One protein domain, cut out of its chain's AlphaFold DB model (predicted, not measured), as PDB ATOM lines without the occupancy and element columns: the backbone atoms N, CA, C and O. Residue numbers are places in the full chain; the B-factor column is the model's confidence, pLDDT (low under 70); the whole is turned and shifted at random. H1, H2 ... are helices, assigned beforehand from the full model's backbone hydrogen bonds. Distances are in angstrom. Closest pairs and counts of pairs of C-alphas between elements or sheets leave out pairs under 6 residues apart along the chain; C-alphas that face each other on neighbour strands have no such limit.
ATOM      1  N   GLU A 125      17.985 -11.582  26.181       89.38
ATOM      2  CA  GLU A 125      18.060 -12.577  25.109       89.38
ATOM      3  C   GLU A 125      18.139 -14.022  25.619       89.38
ATOM      4  O   GLU A 125      17.730 -14.950  24.920       89.38
ATOM      5  N   PHE A 126      18.647 -14.229  26.838       89.44
ATOM      6  CA  PHE A 126      18.599 -15.523  27.510       89.44
ATOM      7  C   PHE A 126      17.186 -15.800  28.018       89.44
ATOM      8  O   PHE A 126      16.634 -16.867  27.760       89.44
ATOM      9  N   GLU A 127      16.558 -14.824  28.680       87.81
ATOM     10  CA  GLU A 127      15.199 -14.983  29.197       87.81
ATOM     11  C   GLU A 127      14.164 -15.254  28.101       87.81
ATOM     12  O   GLU A 127      13.251 -16.054  28.313       87.81
ATOM     13  N   ALA A 128      14.328 -14.638  26.926       90.62
ATOM     14  CA  ALA A 128      13.438 -14.800  25.776       90.62
ATOM     15  C   ALA A 128      13.382 -16.236  25.218       90.62
ATOM     16  O   ALA A 128      12.462 -16.567  24.472       90.62
ATOM     17  N   GLN A 129      14.337 -17.100  25.582       93.25
ATOM     18  CA  GLN A 129      14.363 -18.512  25.177       93.25
ATOM     19  C   GLN A 129      13.356 -19.371  25.956       93.25
ATOM     20  O   GLN A 129      13.107 -20.519  25.585       93.25
ATOM     21  N   PHE A 130      12.775 -18.833  27.031       91.69
ATOM     22  CA  PHE A 130      11.888 -19.556  27.933       91.69
ATOM     23  C   PHE A 130      10.466 -18.975  27.913       91.69
ATOM     24  O   PHE A 130      10.286 -17.782  27.659       91.69
ATOM     25  N   PRO A 131       9.434 -19.782  28.224       87.44
ATOM     26  CA  PRO A 131       8.064 -19.287  28.302       87.44
ATOM     27  C   PRO A 131       7.927 -18.150  29.322       87.44
ATOM     28  O   PRO A 131       8.313 -18.296  30.483       87.44
ATOM     29  N   SER A 132       7.337 -17.028  28.904       78.62
ATOM     30  CA  SER A 132       7.103 -15.861  29.767       78.62
ATOM     31  C   SER A 132       5.905 -16.034  30.702       78.62
ATOM     32  O   SER A 132       5.806 -15.333  31.709       78.62
ATOM     33  N   HIS A 133       4.980 -16.943  30.380       78.38
ATOM     34  CA  HIS A 133       3.767 -17.210  31.149       78.38
ATOM     35  C   HIS A 133       3.641 -18.704  31.424       78.38
ATOM     36  O   HIS A 133       3.678 -19.530  30.510       78.38
ATOM     37  N   ALA A 134       3.478 -19.049  32.696       81.62
ATOM     38  CA  ALA A 134       3.277 -20.419  33.130       81.62
ATOM     39  C   ALA A 134       1.787 -20.707  33.327       81.62
ATOM     40  O   ALA A 134       1.080 -19.948  33.986       81.62
ATOM     41  N   ALA A 135       1.318 -21.841  32.802       87.31
ATOM     42  CA  ALA A 135      -0.067 -22.283  32.970       87.31
ATOM     43  C   ALA A 135      -0.389 -22.766  34.402       87.31
ATOM     44  O   ALA A 135      -1.553 -22.941  34.751       87.31
ATOM     45  N   SER A 136       0.632 -23.021  35.228       92.12
ATOM     46  CA  SER A 136       0.505 -23.490  36.611       92.12
ATOM     47  C   SER A 136       1.765 -23.172  37.423       92.12
ATOM     48  O   SER A 136       2.810 -22.838  36.860       92.12
ATOM     49  N   THR A 137       1.703 -23.336  38.748       92.12
ATOM     50  CA  THR A 137       2.878 -23.199  39.628       92.12
ATOM     51  C   THR A 137       3.972 -24.213  39.291       92.12
ATOM     52  O   THR A 137       5.147 -23.857  39.281       92.12
ATOM     53  N   THR A 138       3.598 -25.451  38.942       95.31
ATOM     54  CA  THR A 138       4.553 -26.484  38.511       95.31
ATOM     55  C   THR A 138       5.226 -26.100  37.199       95.31
ATOM     56  O   THR A 138       6.436 -26.267  37.062       95.31
ATOM     57  N   ALA A 139       4.477 -25.540  36.242       93.75
ATOM     58  CA  ALA A 139       5.049 -25.063  34.986       93.75
ATOM     59  C   ALA A 139       6.029 -23.901  35.220       93.75
ATOM     60  O   ALA A 139       7.096 -23.879  34.612       93.75
ATOM     61  N   ALA A 140       5.713 -22.981  36.140       92.75
ATOM     62  CA  ALA A 140       6.620 -21.899  36.523       92.75
ATOM     63  C   ALA A 140       7.910 -22.452  37.147       92.75
ATOM     64  O   ALA A 140       9.005 -22.076  36.734       92.75
ATOM     65  N   ALA A 141       7.781 -23.413  38.067       94.38
ATOM     66  CA  ALA A 141       8.915 -24.069  38.704       94.38
ATOM     67  C   ALA A 141       9.791 -24.831  37.702       94.38
ATOM     68  O   ALA A 141      11.014 -24.734  37.754       94.38
ATOM     69  N   ARG A 142       9.187 -25.537  36.739       94.44
ATOM     70  CA  ARG A 142       9.931 -26.211  35.667       94.44
ATOM     71  C   ARG A 142      10.696 -25.210  34.802       94.44
ATOM     72  O   ARG A 142      11.846 -25.462  34.459       94.44
ATOM     73  N   THR A 143      10.084 -24.073  34.468       93.00
ATOM     74  CA  THR A 143      10.745 -23.008  33.702       93.00
ATOM     75  C   THR A 143      11.927 -22.414  34.469       93.00
ATOM     76  O   THR A 143      12.996 -22.272  33.882       93.00
ATOM     77  N   ALA A 144      11.776 -22.118  35.764       92.25
ATOM     78  CA  ALA A 144      12.884 -21.655  36.608       92.25
ATOM     79  C   ALA A 144      14.024 -22.686  36.650       92.25
ATOM     80  O   ALA A 144      15.175 -22.355  36.380       92.25
ATOM     81  N   TRP A 145      13.690 -23.962  36.842       93.31
ATOM     82  CA  TRP A 145      14.665 -25.052  36.847       93.31
ATOM     83  C   TRP A 145      15.426 -25.188  35.523       93.31
ATOM     84  O   TRP A 145      16.638 -25.408  35.520       93.31
ATOM     85  N   LEU A 146      14.740 -25.033  34.386       92.50
ATOM     86  CA  LEU A 146      15.374 -25.032  33.067       92.50
ATOM     87  C   LEU A 146      16.312 -23.829  32.891       92.50
ATOM     88  O   LEU A 146      17.418 -24.006  32.380       92.50
ATOM     89  N   LYS A 147      15.895 -22.635  33.338       91.44
ATOM     90  CA  LYS A 147      16.721 -21.418  33.309       91.44
ATOM     91  C   LYS A 147      18.000 -21.599  34.123       91.44
ATOM     92  O   LYS A 147      19.083 -21.399  33.581       91.44
ATOM     93  N   ASP A 148      17.893 -22.053  35.370       90.50
ATOM     94  CA  ASP A 148      19.046 -22.257  36.254       90.50
ATOM     95  C   ASP A 148      20.085 -23.195  35.617       90.50
ATOM     96  O   ASP A 148      21.278 -22.886  35.562       90.50
ATOM     97  N   ARG A 149      19.626 -24.334  35.077       91.00
ATOM     98  CA  ARG A 149      20.494 -25.334  34.434       91.00
ATOM     99  C   ARG A 149      21.142 -24.835  33.149       91.00
ATOM    100  O   ARG A 149      22.256 -25.251  32.839       91.00
ATOM    101  N   ALA A 150      20.440 -24.007  32.381       90.38
ATOM    102  CA  ALA A 150      20.968 -23.443  31.147       90.38
ATOM    103  C   ALA A 150      21.976 -22.316  31.419       90.38
ATOM    104  O   ALA A 150      22.962 -22.200  30.694       90.38
ATOM    105  N   TYR A 151      21.755 -21.512  32.465       87.31
ATOM    106  CA  TYR A 151      22.644 -20.409  32.832       87.31
ATOM    107  C   TYR A 151      23.921 -20.893  33.527       87.31
ATOM    108  O   TYR A 151      25.008 -20.393  33.245       87.31
ATOM    109  N   MET A 152      23.812 -21.898  34.404       85.56
ATOM    110  CA  MET A 152      24.955 -22.513  35.080       85.56
ATOM    111  C   MET A 152      25.082 -23.982  34.691       85.56
ATOM    112  O   MET A 152      24.488 -24.863  35.310       85.56
ATOM    113  N   SER A 153      25.921 -24.261  33.693       79.31
ATOM    114  CA  SER A 153      26.149 -25.626  33.200       79.31
ATOM    115  C   SER A 153      26.606 -26.595  34.296       79.31
ATOM    116  O   SER A 153      26.205 -27.756  34.297       79.31
ATOM    117  N   ASP A 154      27.399 -26.109  35.256       81.38
ATOM    118  CA  ASP A 154      27.908 -26.904  36.380       81.38
ATOM    119  C   ASP A 154      26.826 -27.232  37.425       81.38
ATOM    120  O   ASP A 154      27.024 -28.104  38.272       81.38
ATOM    121  N   LEU A 155      25.663 -26.572  37.366       82.69
ATOM    122  CA  LEU A 155      24.525 -26.876  38.229       82.69
ATOM    123  C   LEU A 155      23.836 -28.179  37.808       82.69
ATOM    124  O   LEU A 155      23.271 -28.880  38.651       82.69
ATOM    125  N   ALA A 156      23.902 -28.542  36.524       81.12
ATOM    126  CA  ALA A 156      23.361 -29.805  36.049       81.12
ATOM    127  C   ALA A 156      24.054 -30.976  36.765       81.12
ATOM    128  O   ALA A 156      25.267 -31.151  36.689       81.12
ATOM    129  N   ASN A 157      23.260 -31.804  37.446       79.69
ATOM    130  CA  ASN A 157      23.721 -32.924  38.276       79.69
ATOM    131  C   ASN A 157      24.511 -32.538  39.544       79.69
ATOM    132  O   ASN A 157      25.101 -33.419  40.177       79.69
ATOM    133  N   SER A 158      24.483 -31.263  39.951       81.06
ATOM    134  CA  SER A 158      25.142 -30.779  41.174       81.06
ATOM    135  C   SER A 158      24.448 -31.225  42.466       81.06
ATOM    136  O   SER A 158      25.119 -31.444  43.471       81.06
ATOM    137  N   CYS A 159      23.122 -31.395  42.441       89.12
ATOM    138  CA  CYS A 159      22.306 -31.895  43.549       89.12
ATOM    139  C   CYS A 159      21.137 -32.739  43.020       89.12
ATOM    140  O   CYS A 159      20.876 -32.742  41.816       89.12
ATOM    141  N   TYR A 160      20.421 -33.432  43.914       92.12
ATOM    142  CA  TYR A 160      19.252 -34.247  43.566       92.12
ATOM    143  C   TYR A 160      18.260 -33.529  42.638       92.12
ATOM    144  O   TYR A 160      17.862 -34.083  41.618       92.12
ATOM    145  N   THR A 161      17.905 -32.279  42.932       92.50
ATOM    146  CA  THR A 161      16.884 -31.546  42.173       92.50
ATOM    147  C   THR A 161      17.317 -31.202  40.748       92.50
ATOM    148  O   THR A 161      16.498 -31.235  39.838       92.50
ATOM    149  N   TYR A 162      18.597 -30.911  40.513       91.62
ATOM    150  CA  TYR A 162      19.113 -30.491  39.197       91.62
ATOM    151  C   TYR A 162      19.582 -31.650  38.308       91.62
ATOM    152  O   TYR A 162      20.354 -31.458  37.362       91.62
ATOM    153  N   ARG A 163      19.124 -32.866  38.606       89.00
ATOM    154  CA  ARG A 163      19.417 -34.076  37.838       89.00
ATOM    155  C   ARG A 163      18.420 -34.323  36.726       89.00
ATOM    156  O   ARG A 163      17.267 -33.909  36.805       89.00
ATOM    157  N   ASN A 164      18.876 -35.036  35.699       87.69
ATOM    158  CA  ASN A 164      18.014 -35.440  34.590       87.69
ATOM    159  C   ASN A 164      16.888 -36.359  35.072       87.69
ATOM    160  O   ASN A 164      15.746 -36.177  34.673       87.69
ATOM    161  N   GLU A 165      17.200 -37.280  35.981       86.50
ATOM    162  CA  GLU A 165      16.257 -38.235  36.569       86.50
ATOM    163  C   GLU A 165      15.133 -37.536  37.351       86.50
ATOM    164  O   GLU A 165      14.026 -38.051  37.466       86.50
ATOM    165  N   THR A 166      15.395 -36.330  37.856       88.75
ATOM    166  CA  THR A 166      14.431 -35.530  38.622       88.75
ATOM    167  C   THR A 166      13.521 -34.687  37.720       88.75
ATOM    168  O   THR A 166      12.487 -34.194  38.170       88.75
ATOM    169  N   ALA A 167      13.853 -34.547  36.433       89.81
ATOM    170  CA  ALA A 167      13.060 -33.773  35.479       89.81
ATOM    171  C   ALA A 167      11.623 -34.310  35.347       89.81
ATOM    172  O   ALA A 167      10.680 -33.526  35.264       89.81
ATOM    173  N   GLU A 168      11.458 -35.634  35.385       91.19
ATOM    174  CA  GLU A 168      10.161 -36.320  35.281       91.19
ATOM    175  C   GLU A 168       9.247 -36.051  36.492       91.19
ATOM    176  O   GLU A 168       8.021 -36.156  36.399       91.19
ATOM    177  N   LEU A 169       9.807 -35.644  37.638       94.75
ATOM    178  CA  LEU A 169       9.007 -35.314  38.823       94.75
ATOM    179  C   LEU A 169       8.161 -34.053  38.620       94.75
ATOM    180  O   LEU A 169       7.095 -33.940  39.222       94.75
ATOM    181  N   PHE A 170       8.573 -33.142  37.734       94.94
ATOM    182  CA  PHE A 170       7.755 -31.983  37.359       94.94
ATOM    183  C   PHE A 170       6.500 -32.373  36.565       94.94
ATOM    184  O   PHE A 170       5.544 -31.604  36.543       94.94
ATOM    185  N   ASP A 171       6.481 -33.548  35.933       93.00
ATOM    186  CA  ASP A 171       5.323 -34.029  35.171       93.00
ATOM    187  C   ASP A 171       4.336 -34.816  36.058       93.00
ATOM    188  O   ASP A 171       3.166 -34.966  35.710       93.00
ATOM    189  N   THR A 172       4.785 -35.295  37.224       94.38
ATOM    190  CA  THR A 172       4.011 -36.197  38.100       94.38
ATOM    191  C   THR A 172       3.661 -35.610  39.468       94.38
ATOM    192  O   THR A 172       2.793 -36.151  40.153       94.38
ATOM    193  N   ARG A 173       4.296 -34.507  39.883       95.81
ATOM    194  CA  ARG A 173       4.085 -33.874  41.192       95.81
ATOM    195  C   ARG A 173       3.678 -32.410  41.062       95.81
ATOM    196  O   ARG A 173       4.014 -31.712  40.106       95.81
ATOM    197  N   THR A 174       2.992 -31.904  42.083       96.56
ATOM    198  CA  THR A 174       2.853 -30.458  42.269       96.56
ATOM    199  C   THR A 174       4.169 -29.905  42.799       96.56
ATOM    200  O   THR A 174       4.607 -30.295  43.878       96.56
ATOM    201  N   VAL A 175       4.781 -28.988  42.047       96.88
ATOM    202  CA  VAL A 175       6.044 -28.343  42.415       96.88
ATOM    203  C   VAL A 175       5.832 -26.836  42.482       96.88
ATOM    204  O   VAL A 175       5.116 -26.263  41.659       96.88
ATOM    205  N   ARG A 176       6.437 -26.174  43.469       94.94
ATOM    206  CA  ARG A 176       6.429 -24.706  43.571       94.94
ATOM    207  C   ARG A 176       7.819 -24.176  43.906       94.94
ATOM    208  O   ARG A 176       8.537 -24.795  44.691       94.94
ATOM    209  N   CYS A 177       8.159 -23.018  43.349       93.81
ATOM    210  CA  CYS A 177       9.354 -22.283  43.748       93.81
ATOM    211  C   CYS A 177       9.218 -21.804  45.199       93.81
ATOM    212  O   CYS A 177       8.161 -21.315  45.605       93.81
ATOM    213  N   GLY A 178      10.287 -21.958  45.980       91.12
ATOM    214  CA  GLY A 178      10.426 -21.354  47.312       91.12
ATOM    215  C   GLY A 178      11.022 -19.945  47.292       91.12
ATOM    216  O   GLY A 178      11.259 -19.373  48.351       91.12
ATOM    217  N   PHE A 179      11.265 -19.406  46.100       89.44
ATOM    218  CA  PHE A 179      11.845 -18.094  45.845       89.44
ATOM    219  C   PHE A 179      10.975 -17.287  44.877       89.44
ATOM    220  O   PHE A 179      10.139 -17.848  44.166       89.44
ATOM    221  N   ASP A 180      11.185 -15.974  44.865       81.75
ATOM    222  CA  ASP A 180      10.492 -15.025  43.995       81.75
ATOM    223  C   ASP A 180      11.385 -14.547  42.829       81.75
ATOM    224  O   ASP A 180      12.611 -14.696  42.851       81.75
ATOM    225  N   ASP A 181      10.762 -13.942  41.814       72.19
ATOM    226  CA  ASP A 181      11.435 -13.502  40.585       72.19
ATOM    227  C   ASP A 181      12.506 -12.421  40.822       72.19
ATOM    228  O   ASP A 181      13.404 -12.261  39.990       72.19
ATOM    229  N   THR A 182      12.466 -11.697  41.950       73.00
ATOM    230  CA  THR A 182      13.442 -10.630  42.245       73.00
ATOM    231  C   THR A 182      14.852 -11.180  42.456       73.00
ATOM    232  O   THR A 182      15.819 -10.458  42.235       73.00
ATOM    233  N   LEU A 183      14.997 -12.465  42.804       77.38
ATOM    234  CA  LEU A 183      16.305 -13.133  42.858       77.38
ATOM    235  C   LEU A 183      16.916 -13.400  41.481       77.38
ATOM    236  O   LEU A 183      18.130 -13.528  41.357       77.38
ATOM    237  N   THR A 184      16.084 -13.500  40.450       72.56
ATOM    238  CA  THR A 184      16.526 -13.841  39.088       72.56
ATOM    239  C   THR A 184      16.695 -12.622  38.185       72.56
ATOM    240  O   THR A 184      17.171 -12.748  37.058       72.56
TER     241      THR A 184
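What this domain is: This is residues 125 to 184 of the 301 residues of the protein "DUF2889 domain-containing protein" of Acidobacteria bacterium (UniProt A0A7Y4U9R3). The domain has little regular structure: one helix, H1, runs through the middle, and long stretches with no named element lie round it. Residues 125 to 136 lead to its start, and residues 152 to 168 with the short helix H2 fold back beside it. The printed part has 60 residues, of which 19 are in two named helices, H1 then H2, with no named strand; the class is all helix. It is compact, with a radius of gyration of the C-alphas of 11.3 A, and spans 26 by 25 by 19 A.

How they stand to each other: H1, residues 137 to 151, and H2, residues 169 to 172, only just touch, with 3 pairs of C-alphas within 8 A. The closest C-alphas are those of Arg 142 and Phe 170, 6.4 A apart; H1 touches H2 with residues 138 to 142 alone. In H1 every O i to N i+4 pair is within hydrogen-bond range; H2 is too short for such a pair.

Where its parts are: H1 measures 21.1 A from C-alpha 137 at (2.878, -23.199, 39.628) to C-alpha 151. H2 measures 5.1 A and ends at C-alpha 172, (4.011, -36.197, 38.100).

The domain as a whole: The link from H1 to H2 is long, 17 residues. The printed part has no cut, and no printed residue is under 70 in pLDDT.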